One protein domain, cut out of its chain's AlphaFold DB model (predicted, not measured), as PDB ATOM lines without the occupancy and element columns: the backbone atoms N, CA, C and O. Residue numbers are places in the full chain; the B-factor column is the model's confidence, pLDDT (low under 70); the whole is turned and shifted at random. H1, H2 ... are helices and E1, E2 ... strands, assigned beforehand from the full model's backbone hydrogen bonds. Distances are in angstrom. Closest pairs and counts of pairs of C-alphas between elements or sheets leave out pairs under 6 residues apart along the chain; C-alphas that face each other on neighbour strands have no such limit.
ATOM      1  N   TRP A 156     220.761 233.267 225.228       92.19
ATOM      2  CA  TRP A 156     221.258 234.633 225.450       92.19
ATOM      3  C   TRP A 156     221.890 234.838 226.822       92.19
ATOM      4  O   TRP A 156     222.855 235.592 226.916       92.19
ATOM      5  N   VAL A 157     221.396 234.177 227.870       93.12
ATOM      6  CA  VAL A 157     221.983 234.259 229.215       93.12
ATOM      7  C   VAL A 157     223.343 233.572 229.211       93.12
ATOM      8  O   VAL A 157     224.341 234.195 229.574       93.12
ATOM      9  N   THR A 158     223.415 232.344 228.690       93.94
ATOM     10  CA  THR A 158     224.676 231.595 228.582       93.94
ATOM     11  C   THR A 158     225.711 232.350 227.739       93.94
ATOM     12  O   THR A 158     226.864 232.490 228.144       93.94
ATOM     13  N   ALA A 159     225.300 232.906 226.593       94.50
ATOM     14  CA  ALA A 159     226.176 233.696 225.730       94.50
ATOM     15  C   ALA A 159     226.597 235.037 226.358       94.50
ATOM     16  O   ALA A 159     227.747 235.435 226.208       94.50
ATOM     17  N   SER A 160     225.712 235.719 227.094       94.62
ATOM     18  CA  SER A 160     226.060 236.958 227.809       94.62
ATOM     19  C   SER A 160     227.062 236.685 228.928       94.62
ATOM     20  O   SER A 160     228.036 237.421 229.070       94.62
ATOM     21  N   ARG A 161     226.894 235.583 229.672       94.88
ATOM     22  CA  ARG A 161     227.869 235.159 230.687       94.88
ATOM     23  C   ARG A 161     229.228 234.867 230.056       94.88
ATOM     24  O   ARG A 161     230.246 235.308 230.582       94.88
ATOM     25  N   TRP A 162     229.242 234.202 228.901       95.19
ATOM     26  CA  TRP A 162     230.468 233.994 228.135       95.19
ATOM     27  C   TRP A 162     231.106 235.326 227.701       95.19
ATOM     28  O   TRP A 162     232.312 235.496 227.874       95.19
ATOM     29  N   VAL A 163     230.319 236.306 227.236       95.25
ATOM     30  CA  VAL A 163     230.811 237.655 226.897       95.25
ATOM     31  C   VAL A 163     231.480 238.325 228.097       95.25
ATOM     32  O   VAL A 163     232.610 238.783 227.972       95.25
ATOM     33  N   TYR A 164     230.843 238.346 229.270       95.44
ATOM     34  CA  TYR A 164     231.416 238.976 230.470       95.44
ATOM     35  C   TYR A 164     232.661 238.270 231.022       95.44
ATOM     36  O   TYR A 164     233.390 238.856 231.820       95.44
ATOM     37  N   GLN A 165     232.900 237.017 230.628       93.94
ATOM     38  CA  GLN A 165     234.076 236.245 231.028       93.94
ATOM     39  C   GLN A 165     235.240 236.351 230.031       93.94
ATOM     40  O   GLN A 165     236.383 236.154 230.432       93.94
ATOM     41  N   ASN A 166     234.964 236.635 228.752       95.44
ATOM     42  CA  ASN A 166     235.950 236.510 227.669       95.44
ATOM     43  C   ASN A 166     236.217 237.813 226.900       95.44
ATOM     44  O   ASN A 166     237.246 237.912 226.232       95.44
ATOM     45  N   ILE A 167     235.321 238.804 226.967       95.12
ATOM     46  CA  ILE A 167     235.493 240.103 226.303       95.12
ATOM     47  C   ILE A 167     236.015 241.134 227.324       95.12
ATOM     48  O   ILE A 167     235.457 241.222 228.415       95.12
ATOM     49  N   PRO A 168     237.078 241.907 227.012       94.25
ATOM     50  CA  PRO A 168     237.629 242.912 227.925       94.25
ATOM     51  C   PRO A 168     236.671 244.073 228.213       94.25
ATOM     52  O   PRO A 168     235.990 244.549 227.305       94.25
ATOM     53  N   ASP A 169     236.696 244.592 229.442       93.25
ATOM     54  CA  ASP A 169     235.970 245.804 229.847       93.25
ATOM     55  C   ASP A 169     236.277 246.989 228.905       93.25
ATOM     56  O   ASP A 169     237.393 247.142 228.404       93.25
ATOM     57  N   GLY A 170     235.280 247.834 228.630       92.19
ATOM     58  CA  GLY A 170     235.412 248.974 227.712       92.19
ATOM     59  C   GLY A 170     235.403 248.625 226.215       92.19
ATOM     60  O   GLY A 170     235.411 249.534 225.373       92.19
ATOM     61  N   ALA A 171     235.377 247.335 225.852       94.31
ATOM     62  CA  ALA A 171     235.370 246.899 224.458       94.31
ATOM     63  C   ALA A 171     234.161 247.441 223.675       94.31
ATOM     64  O   ALA A 171     233.070 247.643 224.217       94.31
ATOM     65  N   CYS A 172     234.358 247.651 222.368       95.00
ATOM     66  CA  CYS A 172     233.243 247.895 221.460       95.00
ATOM     67  C   CYS A 172     232.712 246.577 220.880       95.00
ATOM     68  O   CYS A 172     233.466 245.813 220.269       95.00
ATOM     69  N   ILE A 173     231.409 246.350 221.046       94.69
ATOM     70  CA  ILE A 173     230.669 245.183 220.572       94.69
ATOM     71  C   ILE A 173     229.584 245.676 219.611       94.69
ATOM     72  O   ILE A 173     228.564 246.206 220.046       94.69
ATOM     73  N   ALA A 174     229.796 245.516 218.308       94.00
ATOM     74  CA  ALA A 174     228.774 245.829 217.315       94.00
ATOM     75  C   ALA A 174     227.621 244.816 217.406       94.00
ATOM     76  O   ALA A 174     227.854 243.611 217.531       94.00
ATOM     77  N   ALA A 175     226.385 245.298 217.323       91.81
ATOM     78  CA  ALA A 175     225.181 244.469 217.335       91.81
ATOM     79  C   ALA A 175     224.212 244.912 216.235       91.81
ATOM     80  O   ALA A 175     224.339 246.000 215.684       91.81
ATOM     81  N   GLU A 176     223.233 244.084 215.894       91.31
ATOM     82  CA  GLU A 176     222.241 244.416 214.870       91.31
ATOM     83  C   GLU A 176     221.056 245.186 215.466       91.31
ATOM     84  O   GLU A 176     220.548 244.841 216.535       91.31
ATOM     85  N   HIS A 177     220.578 246.231 214.781       84.69
ATOM     86  CA  HIS A 177     219.324 246.878 215.182       84.69
ATOM     87  C   HIS A 177     218.134 245.915 214.982       84.69
ATOM     88  O   HIS A 177     218.186 245.045 214.120       84.69
ATOM     89  N   TRP A 178     217.057 246.080 215.760       82.00
ATOM     90  CA  TRP A 178     215.944 245.118 215.915       82.00
ATOM     91  C   TRP A 178     216.230 243.862 216.751       82.00
ATOM     92  O   TRP A 178     215.359 242.996 216.827       82.00
ATOM     93  N   GLU A 179     217.371 243.766 217.429       80.12
ATOM     94  CA  GLU A 179     217.602 242.760 218.473       80.12
ATOM     95  C   GLU A 179     217.274 243.318 219.870       80.12
ATOM     96  O   GLU A 179     217.435 244.511 220.137       80.12
ATOM     97  N   GLU A 180     216.797 242.460 220.775       67.62
ATOM     98  CA  GLU A 180     216.486 242.832 222.163       67.62
ATOM     99  C   GLU A 180     217.785 242.928 222.978       67.62
ATOM    100  O   GLU A 180     218.110 242.013 223.718       67.62
ATOM    101  N   GLY A 181     218.562 244.002 222.786       72.31
ATOM    102  CA  GLY A 181     219.715 244.417 223.609       72.31
ATOM    103  C   GLY A 181     220.642 243.298 224.115       72.31
ATOM    104  O   GLY A 181     220.427 242.753 225.193       72.31
ATOM    105  N   PHE A 182     221.721 242.993 223.385       85.19
ATOM    106  CA  PHE A 182     222.705 241.962 223.754       85.19
ATOM    107  C   PHE A 182     224.129 242.543 223.925       85.19
ATOM    108  O   PHE A 182     224.519 243.388 223.118       85.19
ATOM    109  N   PRO A 183     224.964 242.047 224.870       90.94
ATOM    110  CA  PRO A 183     224.662 241.098 225.952       90.94
ATOM    111  C   PRO A 183     223.614 241.607 226.948       90.94
ATOM    112  O   PRO A 183     223.483 242.806 227.180       90.94
ATOM    113  N   GLN A 184     222.895 240.666 227.557       91.62
ATOM    114  CA  GLN A 184     221.866 240.925 228.562       91.62
ATOM    115  C   GLN A 184     222.485 241.301 229.910       91.62
ATOM    116  O   GLN A 184     223.574 240.835 230.255       91.62
ATOM    117  N   SER A 185     221.779 242.109 230.703       91.75
ATOM    118  CA  SER A 185     222.152 242.331 232.108       91.75
ATOM    119  C   SER A 185     221.756 241.115 232.940       91.75
ATOM    120  O   SER A 185     220.599 240.698 232.910       91.75
ATOM    121  N   LEU A 186     222.712 240.547 233.669       92.31
ATOM    122  CA  LEU A 186     222.525 239.350 234.482       92.31
ATOM    123  C   LEU A 186     222.494 239.707 235.981       92.31
ATOM    124  O   LEU A 186     223.054 240.734 236.373       92.31
ATOM    125  N   PRO A 187     221.828 238.902 236.833       88.38
ATOM    126  CA  PRO A 187     221.743 239.164 238.272       88.38
ATOM    127  C   PRO A 187     223.091 239.039 239.006       88.38
ATOM    128  O   PRO A 187     223.229 239.540 240.123       88.38
ATOM    129  N   GLU A 188     224.085 238.378 238.416       91.12
ATOM    130  CA  GLU A 188     225.432 238.258 238.962       91.12
ATOM    131  C   GLU A 188     226.126 239.640 239.084       91.12
ATOM    132  O   GLU A 188     226.114 240.435 238.137       91.12
ATOM    133  N   PRO A 189     226.782 239.952 240.224       87.19
ATOM    134  CA  PRO A 189     227.442 241.241 240.429       87.19
ATOM    135  C   PRO A 189     228.455 241.578 239.326       87.19
ATOM    136  O   PRO A 189     229.337 240.783 239.006       87.19
ATOM    137  N   GLY A 190     228.342 242.780 238.754       84.44
ATOM    138  CA  GLY A 190     229.242 243.256 237.696       84.44
ATOM    139  C   GLY A 190     229.008 242.641 236.309       84.44
ATOM    140  O   GLY A 190     229.819 242.868 235.411       84.44
ATOM    141  N   MET A 191     227.928 241.876 236.099       90.38
ATOM    142  CA  MET A 191     227.554 241.308 234.795       90.38
ATOM    143  C   MET A 191     226.455 242.125 234.102       90.38
ATOM    144  O   MET A 191     225.370 241.631 233.798       90.38
ATOM    145  N   SER A 192     226.739 243.401 233.836       91.75
ATOM    146  CA  SER A 192     225.892 244.258 233.000       91.75
ATOM    147  C   SER A 192     226.734 245.066 232.010       91.75
ATOM    148  O   SER A 192     227.891 245.382 232.318       91.75
ATOM    149  N   PRO A 193     226.188 245.454 230.838       89.75
ATOM    150  CA  PRO A 193     226.958 246.195 229.837       89.75
ATOM    151  C   PRO A 193     227.453 247.541 230.375       89.75
ATOM    152  O   PRO A 193     228.593 247.927 230.126       89.75
ATOM    153  N   GLY A 194     226.617 248.216 231.175       89.00
ATOM    154  CA  GLY A 194     226.952 249.488 231.814       89.00
ATOM    155  C   GLY A 194     228.050 249.360 232.872       89.00
ATOM    156  O   GLY A 194     228.955 250.187 232.899       89.00
ATOM    157  N   ALA A 195     228.031 248.303 233.695       89.56
ATOM    158  CA  ALA A 195     229.079 248.068 234.696       89.56
ATOM    159  C   ALA A 195     230.440 247.736 234.063       89.56
ATOM    160  O   ALA A 195     231.478 248.038 234.642       89.56
ATOM    161  N   ARG A 196     230.427 247.133 232.869       90.19
ATOM    162  CA  ARG A 196     231.620 246.752 232.095       90.19
ATOM    163  C   ARG A 196     232.085 247.832 231.117       90.19
ATOM    164  O   ARG A 196     233.099 247.654 230.448       90.19
ATOM    165  N   GLY A 197     231.348 248.939 231.007       91.31
ATOM    166  CA  GLY A 197     231.667 250.050 230.111       91.31
ATOM    167  C   GLY A 197     231.642 249.693 228.620       91.31
ATOM    168  O   GLY A 197     232.331 250.342 227.835       91.31
ATOM    169  N   TYR A 198     230.899 248.660 228.208       94.00
ATOM    170  CA  TYR A 198     230.848 248.252 226.801       94.00
ATOM    171  C   TYR A 198     230.204 249.323 225.916       94.00
ATOM    172  O   TYR A 198     229.163 249.890 226.252       94.00
ATOM    173  N   ARG A 199     230.792 249.551 224.738       92.12
ATOM    174  CA  ARG A 199     230.204 250.395 223.685       92.12
ATOM    175  C   ARG A 199     229.474 249.508 222.686       92.12
ATOM    176  O   ARG A 199     230.073 248.577 222.158       92.12
ATOM    177  N   GLN A 200     228.201 249.790 222.423       90.75
ATOM    178  CA  GLN A 200     227.333 248.910 221.632       90.75
ATOM    179  C   GLN A 200     226.669 249.647 220.460       90.75
ATOM    180  O   GLN A 200     225.478 249.953 220.517       90.75
ATOM    181  N   PRO A 201     227.420 249.993 219.402       92.44
ATOM    182  CA  PRO A 201     226.830 250.581 218.208       92.44
ATOM    183  C   PRO A 201     225.954 249.556 217.476       92.44
ATOM    184  O   PRO A 201     226.306 248.379 217.359       92.44
ATOM    185  N   LEU A 202     224.814 250.027 216.969       91.69
ATOM    186  CA  LEU A 202     223.848 249.205 216.248       91.69
ATOM    187  C   LEU A 202     224.037 249.331 214.733       91.69
ATOM    188  O   LEU A 202     224.056 250.432 214.188       91.69
ATOM    189  N   LEU A 203     224.117 248.193 214.047       93.56
ATOM    190  CA  LEU A 203     224.197 248.104 212.596       93.56
ATOM    191  C   LEU A 203     222.792 248.212 211.978       93.56
ATOM    192  O   LEU A 203     221.927 247.379 212.286       93.56
ATOM    193  N   PRO A 204     222.549 249.170 211.061       93.44
ATOM    194  CA  PRO A 204     221.254 249.406 210.422       93.44
ATOM    195  C   PRO A 204     220.927 248.387 209.301       93.44
ATOM    196  O   PRO A 204     220.486 248.742 208.215       93.44
ATOM    197  N   MET A 205     221.077 247.082 209.556       92.88
ATOM    198  CA  MET A 205     220.924 245.996 208.568       92.88
ATOM    199  C   MET A 205     219.574 245.892 207.808       92.88
ATOM    200  O   MET A 205     219.593 245.633 206.609       92.88
ATOM    201  N   TYR A 206     218.410 246.096 208.435       90.88
ATOM    202  CA  TYR A 206     217.097 246.242 207.782       90.88
ATOM    203  C   TYR A 206     216.801 247.569 207.060       90.88
ATOM    204  O   TYR A 206     215.828 247.590 206.294       90.88
ATOM    205  N   GLU A 207     217.580 248.633 207.270       91.31
ATOM    206  CA  GLU A 207     217.429 249.882 206.507       91.31
ATOM    207  C   GLU A 207     217.817 249.665 205.041       91.31
ATOM    208  O   GLU A 207     218.507 248.693 204.733       91.31
ATOM    209  N   GLU A 208     217.368 250.527 204.129       90.06
ATOM    210  CA  GLU A 208     217.702 250.408 202.700       90.06
ATOM    211  C   GLU A 208     219.221 250.379 202.471       90.06
ATOM    212  O   GLU A 208     219.987 251.028 203.186       90.06
ATOM    213  N   ASP A 209     219.671 249.618 201.472       94.25
ATOM    214  CA  ASP A 209     221.076 249.643 201.068       94.25
ATOM    215  C   ASP A 209     221.376 250.967 200.356       94.25
ATOM    216  O   ASP A 209     220.983 251.168 199.209       94.25
ATOM    217  N   THR A 210     222.066 251.869 201.056       94.88
ATOM    218  CA  THR A 210     222.490 253.188 200.564       94.88
ATOM    219  C   THR A 210     223.991 253.413 200.802       94.88
ATOM    220  O   THR A 210     224.592 252.701 201.622       94.88
ATOM    221  N   PRO A 211     224.618 254.406 200.139       94.38
ATOM    222  CA  PRO A 211     225.995 254.799 200.436       94.38
ATOM    223  C   PRO A 211     226.208 255.144 201.918       94.38
ATOM    224  O   PRO A 211     227.230 254.793 202.503       94.38
ATOM    225  N   GLU A 212     225.231 255.787 202.559       94.06
ATOM    226  CA  GLU A 212     225.297 256.176 203.971       94.06
ATOM    227  C   GLU A 212     225.311 254.941 204.877       94.06
ATOM    228  O   GLU A 212     226.133 254.851 205.790       94.06
ATOM    229  N   LYS A 213     224.458 253.946 204.594       95.06
ATOM    230  CA  LYS A 213     224.459 252.668 205.319       95.06
ATOM    231  C   LYS A 213     225.798 251.947 205.183       95.06
ATOM    232  O   LYS A 213     226.300 251.417 206.175       95.06
ATOM    233  N   PHE A 214     226.383 251.937 203.985       95.50
ATOM    234  CA  PHE A 214     227.716 251.381 203.761       95.50
ATOM    235  C   PHE A 214     228.763 252.059 204.655       95.50
ATOM    236  O   PHE A 214     229.502 251.360 205.352       95.50
ATOM    237  N   GLN A 215     228.781 253.397 204.710       95.19
ATOM    238  CA  GLN A 215     229.706 254.129 205.582       95.19
ATOM    239  C   GLN A 215     229.474 253.812 207.064       95.19
ATOM    240  O   GLN A 215     230.438 253.590 207.792       95.19
ATOM    241  N   ILE A 216     228.218 253.706 207.511       94.81
ATOM    242  CA  ILE A 216     227.897 253.329 208.895       94.81
ATOM    243  C   ILE A 216     228.439 251.933 209.223       94.81
ATOM    244  O   ILE A 216     229.083 251.764 210.259       94.81
ATOM    245  N   ILE A 217     228.211 250.936 208.359       95.19
ATOM    246  CA  ILE A 217     228.705 249.563 208.565       95.19
ATOM    247  C   ILE A 217     230.235 249.556 208.618       95.19
ATOM    248  O   ILE A 217     230.820 249.012 209.557       95.19
ATOM    249  N   LYS A 218     230.874 250.193 207.634       94.69
ATOM    250  CA  LYS A 218     232.329 250.282 207.506       94.69
ATOM    251  C   LYS A 218     232.961 250.929 208.735       94.69
ATOM    252  O   LYS A 218     233.833 250.329 209.360       94.69
ATOM    253  N   GLU A 219     232.507 252.117 209.123       94.81
ATOM    254  CA  GLU A 219     233.079 252.845 210.254       94.81
ATOM    255  C   GLU A 219     232.780 252.157 211.589       94.81
ATOM    256  O   GLU A 219     233.669 252.056 212.434       94.81
ATOM    257  N   THR A 220     231.591 251.573 211.767       94.25
ATOM    258  CA  THR A 220     231.274 250.798 212.978       94.25
ATOM    259  C   THR A 220     232.211 249.600 213.128       94.25
ATOM    260  O   THR A 220     232.834 249.414 214.173       94.25
ATOM    261  N   LEU A 221     232.368 248.798 212.073       94.25
ATOM    262  CA  LEU A 221     233.195 247.594 212.128       94.25
ATOM    263  C   LEU A 221     234.688 247.907 212.155       94.25
ATOM    264  O   LEU A 221     235.447 247.135 212.734       94.25
ATOM    265  N   LYS A 222     235.132 249.056 211.632       92.50
ATOM    266  CA  LYS A 222     236.509 249.526 211.831       92.50
ATOM    267  C   LYS A 222     236.829 249.789 213.301       92.50
ATOM    268  O   LYS A 222     237.933 249.447 213.718       92.50
ATOM    269  N   HIS A 223     235.886 250.338 214.067       92.06
ATOM    270  CA  HIS A 223     236.092 250.751 215.460       92.06
ATOM    271  C   HIS A 223     235.751 249.676 216.504       92.06
ATOM    272  O   HIS A 223     236.086 249.854 217.676       92.06
ATOM    273  N   CYS A 224     235.100 248.577 216.108       94.50
ATOM    274  CA  CYS A 224     234.679 247.525 217.036       94.50
ATOM    275  C   CYS A 224     235.399 246.204 216.794       94.50
ATOM    276  O   CYS A 224     235.491 245.734 215.664       94.50
ATOM    277  N   ASP A 225     235.917 245.614 217.868       93.19
ATOM    278  CA  ASP A 225     236.708 244.378 217.825       93.19
ATOM    279  C   ASP A 225     235.841 243.121 217.911       93.19
ATOM    280  O   ASP A 225     236.304 242.023 217.607       93.19
ATOM    281  N   TYR A 226     234.575 243.285 218.297       96.00
ATOM    282  CA  TYR A 226     233.607 242.207 218.424       96.00
ATOM    283  C   TYR A 226     232.322 242.551 217.678       96.00
ATOM    284  O   TYR A 226     231.893 243.706 217.656       96.00
ATOM    285  N   LEU A 227     231.703 241.532 217.091       95.19
ATOM    286  CA  LEU A 227     230.407 241.613 216.423       95.19
ATOM    287  C   LEU A 227     229.520 240.478 216.927       95.19
ATOM    288  O   LEU A 227     229.967 239.334 217.017       95.19
ATOM    289  N   VAL A 228     228.263 240.783 217.231       94.25
ATOM    290  CA  VAL A 228     227.291 239.793 217.686       94.25
ATOM    291  C   VAL A 228     226.086 239.732 216.760       94.25
ATOM    292  O   VAL A 228     225.421 240.737 216.520       94.25
ATOM    293  N   LEU A 229     225.756 238.511 216.342       93.81
ATOM    294  CA  LEU A 229     224.456 238.154 215.784       93.81
ATOM    295  C   LEU A 229     223.656 237.464 216.890       93.81
ATOM    296  O   LEU A 229     223.927 236.309 217.224       93.81
ATOM    297  N   ALA A 230     222.718 238.174 217.520       90.88
ATOM    298  CA  ALA A 230     222.002 237.650 218.686       90.88
ATOM    299  C   ALA A 230     221.003 236.539 218.312       90.88
ATOM    300  O   ALA A 230     220.757 235.634 219.114       90.88
ATOM    301  N   SER A 231     220.455 236.571 217.095       90.88
ATOM    302  CA  SER A 231     219.499 235.581 216.600       90.88
ATOM    303  C   SER A 231     219.657 235.326 215.091       90.88
ATOM    304  O   SER A 231     220.585 235.813 214.449       90.88
ATOM    305  N   ASN A 232     218.756 234.527 214.507       88.94
ATOM    306  CA  ASN A 232     218.662 234.336 213.056       88.94
ATOM    307  C   ASN A 232     217.693 235.298 212.352       88.94
ATOM    308  O   ASN A 232     217.495 235.168 211.144       88.94
ATOM    309  N   ARG A 233     217.121 236.271 213.072       88.75
ATOM    310  CA  ARG A 233     216.118 237.219 212.569       88.75
ATOM    311  C   ARG A 233     216.585 237.951 211.317       88.75
ATOM    312  O   ARG A 233     215.921 237.873 210.285       88.75
ATOM    313  N   LEU A 234     217.725 238.634 211.354       90.94
ATOM    314  CA  LEU A 234     218.135 239.487 210.239       90.94
ATOM    315  C   LEU A 234     218.795 238.693 209.110       90.94
ATOM    316  O   LEU A 234     218.330 238.748 207.967       90.94
ATOM    317  N   TRP A 235     219.808 237.884 209.427       90.12
ATOM    318  CA  TRP A 235     220.571 237.148 208.414       90.12
ATOM    319  C   TRP A 235     219.767 236.056 207.689       90.12
ATOM    320  O   TRP A 235     220.141 235.665 206.588       90.12
ATOM    321  N   ARG A 236     218.622 235.598 208.225       87.62
ATOM    322  CA  ARG A 236     217.711 234.671 207.515       87.62
ATOM    323  C   ARG A 236     216.623 235.377 206.702       87.62
ATOM    324  O   ARG A 236     216.068 234.782 205.775       87.62
ATOM    325  N   THR A 237     216.267 236.616 207.041       89.75
ATOM    326  CA  THR A 237     215.151 237.327 206.391       89.75
ATOM    327  C   THR A 237     215.600 238.295 205.309       89.75
ATOM    328  O   THR A 237     214.928 238.385 204.282       89.75
ATOM    329  N   ILE A 238     216.743 238.961 205.487       91.44
ATOM    330  CA  ILE A 238     217.315 239.893 204.508       91.44
ATOM    331  C   ILE A 238     217.619 239.196 203.165       91.44
ATOM    332  O   ILE A 238     217.147 239.694 202.139       91.44
ATOM    333  N   PRO A 239     218.251 237.999 203.124       90.69
ATOM    334  CA  PRO A 239     218.512 237.290 201.865       90.69
ATOM    335  C   PRO A 239     217.288 236.858 201.061       90.69
ATOM    336  O   PRO A 239     217.422 236.484 199.899       90.69
ATOM    337  N   ARG A 240     216.077 236.940 201.625       88.00
ATOM    338  CA  ARG A 240     214.835 236.671 200.882       88.00
ATOM    339  C   ARG A 240     214.395 237.831 199.984       88.00
ATOM    340  O   ARG A 240     213.457 237.661 199.207       88.00
ATOM    341  N   LEU A 241     215.044 238.992 200.080       90.12
ATOM    342  CA  LEU A 241     214.787 240.175 199.251       90.12
ATOM    343  C   LEU A 241     216.099 240.723 198.656       90.12
ATOM    344  O   LEU A 241     216.462 241.871 198.926       90.12
ATOM    345  N   PRO A 242     216.816 239.941 197.827       91.31
ATOM    346  CA  PRO A 242     218.127 240.334 197.306       91.31
ATOM    347  C   PRO A 242     218.074 241.577 196.408       91.31
ATOM    348  O   PRO A 242     219.065 242.282 196.288       91.31
ATOM    349  N   GLN A 243     216.920 241.885 195.807       91.81
ATOM    350  CA  GLN A 243     216.733 243.105 195.015       91.81
ATOM    351  C   GLN A 243     216.730 244.365 195.879       91.81
ATOM    352  O   GLN A 243     217.084 245.427 195.391       91.81
ATOM    353  N   ARG A 244     216.305 244.265 197.142       91.69
ATOM    354  CA  ARG A 244     216.308 245.393 198.079       91.69
ATOM    355  C   ARG A 244     217.622 245.499 198.842       91.69
ATOM    356  O   ARG A 244     218.062 246.598 199.150       91.69
ATOM    357  N   TYR A 245     218.228 244.351 199.137       94.38
ATOM    358  CA  TYR A 245     219.376 244.242 200.034       94.38
ATOM    359  C   TYR A 245     220.630 243.609 199.401       94.38
ATOM    360  O   TYR A 245     221.232 242.727 200.018       94.38
ATOM    361  N   PRO A 246     221.047 243.979 198.178       95.75
ATOM    362  CA  PRO A 246     222.186 243.337 197.517       95.75
ATOM    363  C   PRO A 246     223.498 243.461 198.310       95.75
ATOM    364  O   PRO A 246     224.260 242.497 198.387       95.75
ATOM    365  N   MET A 247     223.754 244.612 198.941       96.88
ATOM    366  CA  MET A 247     224.941 244.840 199.768       96.88
ATOM    367  C   MET A 247     224.827 244.096 201.098       96.88
ATOM    368  O   MET A 247     225.774 243.433 201.510       96.88
ATOM    369  N   SER A 248     223.675 244.164 201.768       95.81
ATOM    370  CA  SER A 248     223.496 243.495 203.063       95.81
ATOM    371  C   SER A 248     223.501 241.969 202.954       95.81
ATOM    372  O   SER A 248     223.957 241.292 203.870       95.81
ATOM    373  N   VAL A 249     223.035 241.405 201.837       95.44
ATOM    374  CA  VAL A 249     223.184 239.968 201.554       95.44
ATOM    375  C   VAL A 249     224.655 239.604 201.418       95.44
ATOM    376  O   VAL A 249     225.123 238.694 202.104       95.44
ATOM    377  N   ARG A 250     225.403 240.369 200.615       96.06
ATOM    378  CA  ARG A 250     226.842 240.160 200.447       96.06
ATOM    379  C   ARG A 250     227.617 240.342 201.752       96.06
ATOM    380  O   ARG A 250     228.572 239.609 201.992       96.06
ATOM    381  N   TYR A 251     227.191 241.266 202.611       96.25
ATOM    382  CA  TYR A 251     227.747 241.459 203.947       96.25
ATOM    383  C   TYR A 251     227.690 240.174 204.783       96.25
ATOM    384  O   TYR A 251     228.718 239.770 205.320       96.25
ATOM    385  N   TYR A 252     226.538 239.496 204.857       96.38
ATOM    386  CA  TYR A 252     226.442 238.247 205.623       96.38
ATOM    387  C   TYR A 252     227.282 237.127 205.011       96.38
ATOM    388  O   TYR A 252     227.955 236.411 205.747       96.38
ATOM    389  N   GLU A 253     227.284 236.987 203.683       95.81
ATOM    390  CA  GLU A 253     228.138 236.010 202.994       95.81
ATOM    391  C   GLU A 253     229.620 236.247 203.319       95.81
ATOM    392  O   GLU A 253     230.325 235.323 203.719       95.81
ATOM    393  N   ALA A 254     230.080 237.498 203.217       95.12
ATOM    394  CA  ALA A 254     231.454 237.886 203.519       95.12
ATOM    395  C   ALA A 254     231.800 237.721 205.011       95.12
ATOM    396  O   ALA A 254     232.926 237.352 205.342       95.12
ATOM    397  N   LEU A 255     230.843 237.964 205.916       95.88
ATOM    398  CA  LEU A 255     231.015 237.755 207.353       95.88
ATOM    399  C   LEU A 255     231.216 236.271 207.681       95.88
ATOM    400  O   LEU A 255     232.188 235.919 208.345       95.88
ATOM    401  N   PHE A 256     230.324 235.397 207.205       95.31
ATOM    402  CA  PHE A 256     230.397 233.961 207.493       95.31
ATOM    403  C   PHE A 256     231.579 233.267 206.798       95.31
ATOM    404  O   PHE A 256     232.089 232.284 207.332       95.31
ATOM    405  N   ASN A 257     232.051 233.794 205.664       94.56
ATOM    406  CA  ASN A 257     233.254 233.309 204.978       94.56
ATOM    407  C   ASN A 257     234.570 233.870 205.559       94.56
ATOM    408  O   ASN A 257     235.645 233.480 205.108       94.56
ATOM    409  N   GLY A 258     234.512 234.795 206.525       93.12
ATOM    410  CA  GLY A 258     235.693 235.425 207.134       93.12
ATOM    411  C   GLY A 258     236.366 236.516 206.286       93.12
ATOM    412  O   GLY A 258     237.396 237.062 206.680       93.12
ATOM    413  N   GLU A 259     235.783 236.891 205.144       94.50
ATOM    414  CA  GLU A 259     236.322 237.906 204.226       94.50
ATOM    415  C   GLU A 259     236.336 239.312 204.852       94.50
ATOM    416  O   GLU A 259     237.219 240.114 204.550       94.50
ATOM    417  N   LEU A 260     235.418 239.588 205.790       94.69
ATOM    418  CA  LEU A 260     235.361 240.845 206.553       94.69
ATOM    419  C   LEU A 260     236.405 240.952 207.680       94.69
ATOM    420  O   LEU A 260     236.380 241.922 208.434       94.69
ATOM    421  N   GLY A 261     237.314 239.979 207.825       93.88
ATOM    422  CA  GLY A 261     238.354 240.005 208.863       93.88
ATOM    423  C   GLY A 261     237.844 239.672 210.269       93.88
ATOM    424  O   GLY A 261     238.497 240.005 211.260       93.88
ATOM    425  N   PHE A 262     236.684 239.019 210.350       95.88
ATOM    426  CA  PHE A 262     236.065 238.523 211.574       95.88
ATOM    427  C   PHE A 262     236.039 236.992 211.573       95.88
ATOM    428  O   PHE A 262     235.690 236.375 210.571       95.88
ATOM    429  N   GLU A 263     236.365 236.382 212.708       95.50
ATOM    430  CA  GLU A 263     236.313 234.934 212.915       95.50
ATOM    431  C   GLU A 263     235.291 234.595 214.004       95.50
ATOM    432  O   GLU A 263     235.207 235.274 215.032       95.50
ATOM    433  N   GLN A 264     234.495 233.546 213.785       96.00
ATOM    434  CA  GLN A 264     233.505 233.095 214.759       96.00
ATOM    435  C   GLN A 264     234.204 232.492 215.985       96.00
ATOM    436  O   GLN A 264     234.811 231.429 215.898       96.00
ATOM    437  N   MET A 265     234.053 233.128 217.146       94.31
ATOM    438  CA  MET A 265     234.687 232.690 218.395       94.31
ATOM    439  C   MET A 265     233.742 231.915 219.320       94.31
ATOM    440  O   MET A 265     234.194 231.119 220.141       94.31
ATOM    441  N   TYR A 266     232.431 232.137 219.200       95.56
ATOM    442  CA  TYR A 266     231.440 231.482 220.048       95.56
ATOM    443  C   TYR A 266     230.107 231.310 219.326       95.56
ATOM    444  O   TYR A 266     229.626 232.212 218.640       95.56
ATOM    445  N   THR A 267     229.480 230.153 219.517       93.94
ATOM    446  CA  THR A 267     228.081 229.920 219.161       93.94
ATOM    447  C   THR A 267     227.473 228.945 220.154       93.94
ATOM    448  O   THR A 267     228.103 227.958 220.535       93.94
ATOM    449  N   TRP A 268     226.242 229.216 220.569       90.56
ATOM    450  CA  TRP A 268     225.493 228.330 221.451       90.56
ATOM    451  C   TRP A 268     224.027 228.303 221.047       90.56
ATOM    452  O   TRP A 268     223.495 229.301 220.572       90.56
ATOM    453  N   SER A 269     223.379 227.155 221.201       88.12
ATOM    454  CA  SER A 269     221.940 226.993 221.004       88.12
ATOM    455  C   SER A 269     221.481 225.723 221.712       88.12
ATOM    456  O   SER A 269     222.258 224.787 221.918       88.12
ATOM    457  N   THR A 270     220.210 225.697 222.089       90.56
ATOM    458  CA  THR A 270     219.563 224.569 222.751       90.56
ATOM    459  C   THR A 270     218.480 224.015 221.836       90.56
ATOM    460  O   THR A 270     217.557 224.737 221.485       90.56
ATOM    461  N   SER A 271     218.580 222.738 221.471       90.81
ATOM    462  CA  SER A 271     217.544 222.035 220.704       90.81
ATOM    463  C   SER A 271     216.713 221.100 221.595       90.81
ATOM    464  O   SER A 271     217.244 220.602 222.605       90.81
ATOM    465  N   PRO A 272     215.453 220.802 221.221       92.19
ATOM    466  CA  PRO A 272     214.621 219.822 221.909       92.19
ATOM    467  C   PRO A 272     215.339 218.474 222.003       92.19
ATOM    468  O   PRO A 272     215.833 217.942 221.004       92.19
ATOM    469  N   ARG A 273     215.420 217.912 223.215       92.56
ATOM    470  CA  ARG A 273     216.147 216.662 223.453       92.56
ATOM    471  C   ARG A 273     215.519 215.792 224.531       92.56
ATOM    472  O   ARG A 273     215.101 216.279 225.580       92.56
ATOM    473  N   LEU A 274     215.549 214.484 224.316       89.12
ATOM    474  CA  LEU A 274     215.119 213.481 225.285       89.12
ATOM    475  C   LEU A 274     216.168 212.364 225.356       89.12
ATOM    476  O   LEU A 274     216.250 211.512 224.474       89.12
ATOM    477  N   GLY A 275     217.009 212.388 226.394       85.62
ATOM    478  CA  GLY A 275     218.178 211.509 226.479       85.62
ATOM    479  C   GLY A 275     219.138 211.738 225.294       85.62
ATOM    480  O   GLY A 275     219.520 212.885 225.065       85.62
ATOM    481  N   PRO A 276     219.529 210.694 224.532       85.62
ATOM    482  CA  PRO A 276     220.391 210.835 223.353       85.62
ATOM    483  C   PRO A 276     219.658 211.347 222.098       85.62
ATOM    484  O   PRO A 276     220.311 211.663 221.105       85.62
ATOM    485  N   LEU A 277     218.321 211.416 222.103       85.88
ATOM    486  CA  LEU A 277     217.550 211.925 220.969       85.88
ATOM    487  C   LEU A 277     217.603 213.455 220.962       85.88
ATOM    488  O   LEU A 277     217.063 214.083 221.871       85.88
ATOM    489  N   ILE A 278     218.201 214.042 219.927       89.75
ATOM    490  CA  ILE A 278     218.206 215.489 219.674       89.75
ATOM    491  C   ILE A 278     217.404 215.744 218.400       89.75
ATOM    492  O   ILE A 278     217.665 215.127 217.368       89.75
ATOM    493  N   ILE A 279     216.426 216.642 218.478       88.31
ATOM    494  CA  ILE A 279     215.614 217.060 217.338       88.31
ATOM    495  C   ILE A 279     216.169 218.389 216.835       88.31
ATOM    496  O   ILE A 279     216.147 219.377 217.557       88.31
ATOM    497  N   ASP A 280     216.659 218.413 215.597       87.31
ATOM    498  CA  ASP A 280     217.127 219.642 214.958       87.31
ATOM    499  C   ASP A 280     215.946 220.440 214.387       87.31
ATOM    500  O   ASP A 280     215.375 220.083 213.356       87.31
ATOM    501  N   ASP A 281     215.584 221.525 215.066       89.31
ATOM    502  CA  ASP A 281     214.490 222.433 214.723       89.31
ATOM    503  C   ASP A 281     214.951 223.747 214.081       89.31
ATOM    504  O   ASP A 281     214.152 224.656 213.848       89.31
ATOM    505  N   ARG A 282     216.222 223.839 213.671       84.44
ATOM    506  CA  ARG A 282     216.788 225.053 213.049       84.44
ATOM    507  C   ARG A 282     216.082 225.471 211.756       84.44
ATOM    508  O   ARG A 282     216.150 226.636 211.360       84.44
ATOM    509  N   ALA A 283     215.416 224.534 211.084       85.56
ATOM    510  CA  ALA A 283     214.652 224.795 209.868       85.56
ATOM    511  C   ALA A 283     213.255 225.393 210.129       85.56
ATOM    512  O   ALA A 283     212.638 225.893 209.183       85.56
ATOM    513  N   ALA A 284     212.773 225.407 211.375       88.38
ATOM    514  CA  ALA A 284     211.469 225.957 211.736       88.38
ATOM    515  C   ALA A 284     211.348 227.460 211.438       88.38
ATOM    516  O   ALA A 284     212.345 228.152 211.205       88.38
ATOM    517  N   ASP A 285     210.110 227.957 211.414       86.75
ATOM    518  CA  ASP A 285     209.783 229.380 211.308       86.75
ATOM    519  C   ASP A 285     210.590 230.231 212.307       86.75
ATOM    520  O   ASP A 285     210.876 229.792 213.421       86.75
ATOM    521  N   GLU A 286     210.942 231.468 211.942       85.56
ATOM    522  CA  GLU A 286     211.715 232.358 212.824       85.56
ATOM    523  C   GLU A 286     211.026 232.525 214.186       85.56
ATOM    524  O   GLU A 286     211.673 232.443 215.228       85.56
ATOM    525  N   SER A 287     209.694 232.680 214.188       82.06
ATOM    526  CA  SER A 287     208.926 232.886 215.421       82.06
ATOM    527  C   SER A 287     208.934 231.687 216.372       82.06
ATOM    528  O   SER A 287     208.534 231.841 217.521       82.06
ATOM    529  N   PHE A 288     209.387 230.520 215.906       85.56
ATOM    530  CA  PHE A 288     209.510 229.303 216.704       85.56
ATOM    531  C   PHE A 288     210.845 229.203 217.447       85.56
ATOM    532  O   PHE A 288     210.907 228.590 218.503       85.56
ATOM    533  N   THR A 289     211.910 229.797 216.900       86.06
ATOM    534  CA  THR A 289     213.284 229.609 217.407       86.06
ATOM    535  C   THR A 289     213.847 230.866 218.067       86.06
ATOM    536  O   THR A 289     214.562 230.765 219.059       86.06
ATOM    537  N   VAL A 290     213.504 232.064 217.576       87.25
ATOM    538  CA  VAL A 290     214.134 233.327 218.017       87.25
ATOM    539  C   VAL A 290     213.853 233.684 219.476       87.25
ATOM    540  O   VAL A 290     214.698 234.320 220.096       87.25
ATOM    541  N   TYR A 291     212.700 233.295 220.021       84.88
ATOM    542  CA  TYR A 291     212.308 233.688 221.378       84.88
ATOM    543  C   TYR A 291     212.705 232.662 222.438       84.88
ATOM    544  O   TYR A 291     213.269 233.045 223.451       84.88
ATOM    545  N   ASP A 292     212.421 231.376 222.217       87.19
ATOM    546  CA  ASP A 292     212.612 230.361 223.262       87.19
ATOM    547  C   ASP A 292     214.053 229.825 223.312       87.19
ATOM    548  O   ASP A 292     214.545 229.451 224.375       87.19
ATOM    549  N   HIS A 293     214.726 229.741 222.161       91.75
ATOM    550  CA  HIS A 293     216.066 229.156 222.046       91.75
ATOM    551  C   HIS A 293     216.867 229.734 220.861       91.75
ATOM    552  O   HIS A 293     217.281 228.998 219.953       91.75
ATOM    553  N   PRO A 294     217.143 231.053 220.857       91.06
ATOM    554  CA  PRO A 294     217.921 231.679 219.795       91.06
ATOM    555  C   PRO A 294     219.333 231.090 219.701       91.06
ATOM    556  O   PRO A 294     219.851 230.465 220.629       91.06
ATOM    557  N   ARG A 295     219.993 231.321 218.564       91.00
ATOM    558  CA  ARG A 295     221.385 230.922 218.335       91.00
ATOM    559  C   ARG A 295     222.285 232.157 218.242       91.00
ATOM    560  O   ARG A 295     222.535 232.609 217.124       91.00
ATOM    561  N   PRO A 296     222.772 232.697 219.372       93.56
ATOM    562  CA  PRO A 296     223.765 233.757 219.346       93.56
ATOM    563  C   PRO A 296     225.074 233.274 218.705       93.56
ATOM    564  O   PRO A 296     225.539 232.152 218.950       93.56
ATOM    565  N   ILE A 297     225.668 234.138 217.885       95.31
ATOM    566  CA  ILE A 297     226.967 233.945 217.243       95.31
ATOM    567  C   ILE A 297     227.814 235.184 217.521       95.31
ATOM    568  O   ILE A 297     227.394 236.304 217.235       95.31
ATOM    569  N   ILE A 298     229.001 234.982 218.088       95.69
ATOM    570  CA  ILE A 298     229.933 236.057 218.429       95.69
ATOM    571  C   ILE A 298     231.168 235.908 217.554       95.69
ATOM    572  O   ILE A 298     231.743 234.820 217.449       95.69
ATOM    573  N   PHE A 299     231.575 237.015 216.951       96.69
ATOM    574  CA  PHE A 299     232.744 237.121 216.102       96.69
ATOM    575  C   PHE A 299     233.787 238.037 216.736       96.69
ATOM    576  O   PHE A 299     233.444 239.055 217.339       96.69
ATOM    577  N   ARG A 300     235.062 237.695 216.543       96.38
ATOM    578  CA  ARG A 300     236.212 238.526 216.905       96.38
ATOM    579  C   ARG A 300     236.898 239.025 215.649       96.38
ATOM    580  O   ARG A 300     237.141 238.246 214.730       96.38
ATOM    581  N   LYS A 301     237.279 240.295 215.635       95.81
ATOM    582  CA  LYS A 301     238.125 240.851 214.588       95.81
ATOM    583  C   LYS A 301     239.543 240.292 214.704       95.81
ATOM    584  O   LYS A 301     240.201 240.450 215.730       95.81
ATOM    585  N   THR A 302     240.013 239.659 213.637       94.50
ATOM    586  CA  THR A 302     241.374 239.120 213.510       94.50
ATOM    587  C   THR A 302     242.222 239.938 212.541       94.50
ATOM    588  O   THR A 302     243.449 239.924 212.636       94.50
ATOM    589  N   ARG A 303     241.584 240.689 211.634       94.31
ATOM    590  CA  ARG A 303     242.254 241.504 210.618       94.31
ATOM    591  C   ARG A 303     241.469 242.780 210.339       94.31
ATOM    592  O   ARG A 303     240.271 242.730 210.084       94.31
ATOM    593  N   GLN A 304     242.154 243.919 210.336       93.19
ATOM    594  CA  GLN A 304     241.569 245.183 209.892       93.19
ATOM    595  C   GLN A 304     241.658 245.274 208.362       93.19
ATOM    596  O   GLN A 304     242.743 245.129 207.801       93.19
ATOM    597  N   LEU A 305     240.529 245.519 207.699       93.81
ATOM    598  CA  LEU A 305     240.480 245.737 206.251       93.81
ATOM    599  C   LEU A 305     240.895 247.171 205.905       93.81
ATOM    600  O   LEU A 305     240.504 248.124 206.588       93.81
ATOM    601  N   SER A 306     241.646 247.318 204.817       93.38
ATOM    602  CA  SER A 306     241.910 248.612 204.184       93.38
ATOM    603  C   SER A 306     240.650 249.172 203.510       93.38
ATOM    604  O   SER A 306     239.709 248.439 203.204       93.38
ATOM    605  N   ASP A 307     240.623 250.481 203.242       91.25
ATOM    606  CA  ASP A 307     239.491 251.105 202.542       91.25
ATOM    607  C   ASP A 307     239.250 250.499 201.153       91.25
ATOM    608  O   ASP A 307     238.098 250.320 200.769       91.25
ATOM    609  N   ALA A 308     240.316 250.112 200.443       91.94
ATOM    610  CA  ALA A 308     240.221 249.455 199.141       91.94
ATOM    611  C   ALA A 308     239.558 248.068 199.228       91.94
ATOM    612  O   ALA A 308     238.773 247.708 198.356       91.94
ATOM    613  N   GLU A 309     239.826 247.303 200.290       93.00
ATOM    614  CA  GLU A 309     239.193 245.997 200.509       93.00
ATOM    615  C   GLU A 309     237.709 246.133 200.872       93.00
ATOM    616  O   GLU A 309     236.892 245.349 200.397       93.00
ATOM    617  N   TRP A 310     237.334 247.148 201.662       94.19
ATOM    618  CA  TRP A 310     235.923 247.446 201.938       94.19
ATOM    619  C   TRP A 310     235.144 247.761 200.657       94.19
ATOM    620  O   TRP A 310     234.060 247.209 200.448       94.19
ATOM    621  N   GLU A 311     235.711 248.604 199.789       92.94
ATOM    622  CA  GLU A 311     235.130 248.922 198.479       92.94
ATOM    623  C   GLU A 311     235.086 247.694 197.560       92.94
ATOM    624  O   GLU A 311     234.103 247.483 196.857       92.94
ATOM    625  N   GLN A 312     236.096 246.823 197.600       94.00
ATOM    626  CA  GLN A 312     236.104 245.598 196.800       94.00
ATOM    627  C   GLN A 312     234.998 244.611 197.214       94.00
ATOM    628  O   GLN A 312     234.429 243.932 196.359       94.00
ATOM    629  N   ILE A 313     234.711 244.491 198.514       93.44
ATOM    630  CA  ILE A 313     233.748 243.503 199.024       93.44
ATOM    631  C   ILE A 313     232.305 244.010 198.902       93.44
ATOM    632  O   ILE A 313     231.429 243.232 198.514       93.44
ATOM    633  N   LEU A 314     232.048 245.280 199.247       95.06
ATOM    634  CA  LEU A 314     230.690 245.836 199.366       95.06
ATOM    635  C   LEU A 314     230.420 247.070 198.486       95.06
ATOM    636  O   LEU A 314     229.255 247.437 198.311       95.06
ATOM    637  N   GLY A 315     231.459 247.706 197.938       91.50
ATOM    638  CA  GLY A 315     231.368 248.965 197.196       91.50
ATOM    639  C   GLY A 315     230.467 248.878 195.964       91.50
ATOM    640  O   GLY A 315     230.473 247.893 195.224       91.50
ATOM    641  N   GLY A 316     229.638 249.905 195.761       90.44
ATOM    642  CA  GLY A 316     228.723 250.028 194.621       90.44
ATOM    643  C   GLY A 316     227.553 249.037 194.606       90.44
ATOM    644  O   GLY A 316     226.692 249.115 193.730       90.44
ATOM    645  N   LEU A 317     227.452 248.106 195.566       92.50
ATOM    646  CA  LEU A 317     226.353 247.134 195.590       92.50
ATOM    647  C   LEU A 317     224.995 247.782 195.881       92.50
ATOM    648  O   LEU A 317     223.984 247.291 195.380       92.50
ATOM    649  N   TRP A 318     224.965 248.896 196.619       93.00
ATOM    650  CA  TRP A 318     223.749 249.679 196.872       93.00
ATOM    651  C   TRP A 318     223.128 250.251 195.588       93.00
ATOM    652  O   TRP A 318     221.921 250.444 195.535       93.00
ATOM    653  N   GLU A 319     223.901 250.461 194.518       91.44
ATOM    654  CA  GLU A 319     223.364 250.963 193.240       91.44
ATOM    655  C   GLU A 319     222.422 249.954 192.571       91.44
ATOM    656  O   GLU A 319     221.562 250.318 191.771       91.44
ATOM    657  N   LYS A 320     222.560 248.668 192.920       90.69
ATOM    658  CA  LYS A 320     221.671 247.590 192.464       90.69
ATOM    659  C   LYS A 320     220.419 247.459 193.336       90.69
ATOM    660  O   LYS A 320     219.557 246.639 193.013       90.69
ATOM    661  N   ALA A 321     220.333 248.197 194.445       91.31
ATOM    662  CA  ALA A 321     219.223 248.113 195.379       91.31
ATOM    663  C   ALA A 321     217.988 248.832 194.826       91.31
ATOM    664  O   ALA A 321     218.039 249.973 194.371       91.31
TER     665      ALA A 321
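AT A GLANCE: This is residues 156 to 321 of the 1266 residues of an uncharacterized protein of Ardenticatenia bacterium (UniProt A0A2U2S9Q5). A small twisted sheet of four strands, E1 E2 E4 E3, lies between H1 on one side and a loose group of helices, H2, H3, H4, H6 and H7, on the other. From the sheet's end, beyond E3, the long stretch 268 to 285 reaches far out and folds back, and H5 follows it. The printed part has 166 residues, with helices and strands in the order H1 E1 H2 E2 H3 H4 E3 H5 E4 H6 H7; the sheet is mixed. The class is mixed, helices and strands, with 78 residues, under half, in named elements. It is compact, with a radius of gyration of the C-alphas of 16.6 A and spans of 50 by 36 by 23 A.

IN THESE COORDINATES: H1, residues 156 to 166, begins at C-alpha 156 (221.258, 234.633, 225.450) and is 15.0 A long. E1 is residues 173 to 176; H2, residues 211 to 223, is 18.5 A long. E2 is 226 to 229, H3 233 to 240, and H4 246 to 256, 16.0 A long. E3, 262 to 267, measures 14.0 A. H5 is 286 to 289, E4 297 to 301, 13.4 A, H6 307 to 314, and H7 317 to 320, ending at C-alpha 320 (221.671, 247.590, 192.464).

HOW THE PARTS SIT: E1 and E2 are parallel, with N 174 and O 226 2.8 A apart. E2 and E4 are antiparallel, N 229 to O 297 2.9 A, as are E4 and E3, N 263 to O 300 2.9 A. E1, H2, E2 form a strand-helix-strand unit, parallel neighbours joined through a helix, with a right-handed crossover; E2, H3 H4, E3 form a split one, E4 between the strands, also right-handed. H2 is on the sheet, at a height of 11.9 A. H1 only grazes it with residues 159 to 163, H4 with 254 to 256. H4 is the hub: it touches H3 at a steep tilt of 54 degrees, C-alphas of Pro 239 and Val 249 closest at 5.4 A; H6, about perpendicular at 74 degrees, Met 247 and Leu 314 at 5.8 A; and H7, Met 247 and Leu 317 at 5.0 A. H1 and H4 are apart. Every O i to N i+4 pair is within hydrogen-bond range in H1, H2, H4 and H6; H3 has 2 of 4, and H5 and H7 are too short for one.

THE WHOLE: The C-alphas of Gly 275 and Glu 319 are farthest apart, at 51.8 A. The printed part has no cut. The links E1 to H2, 34 residues, and E3 to H5, 18, are long. Mean pLDDT of the printed part is 91.7; residue 180 alone is under 70.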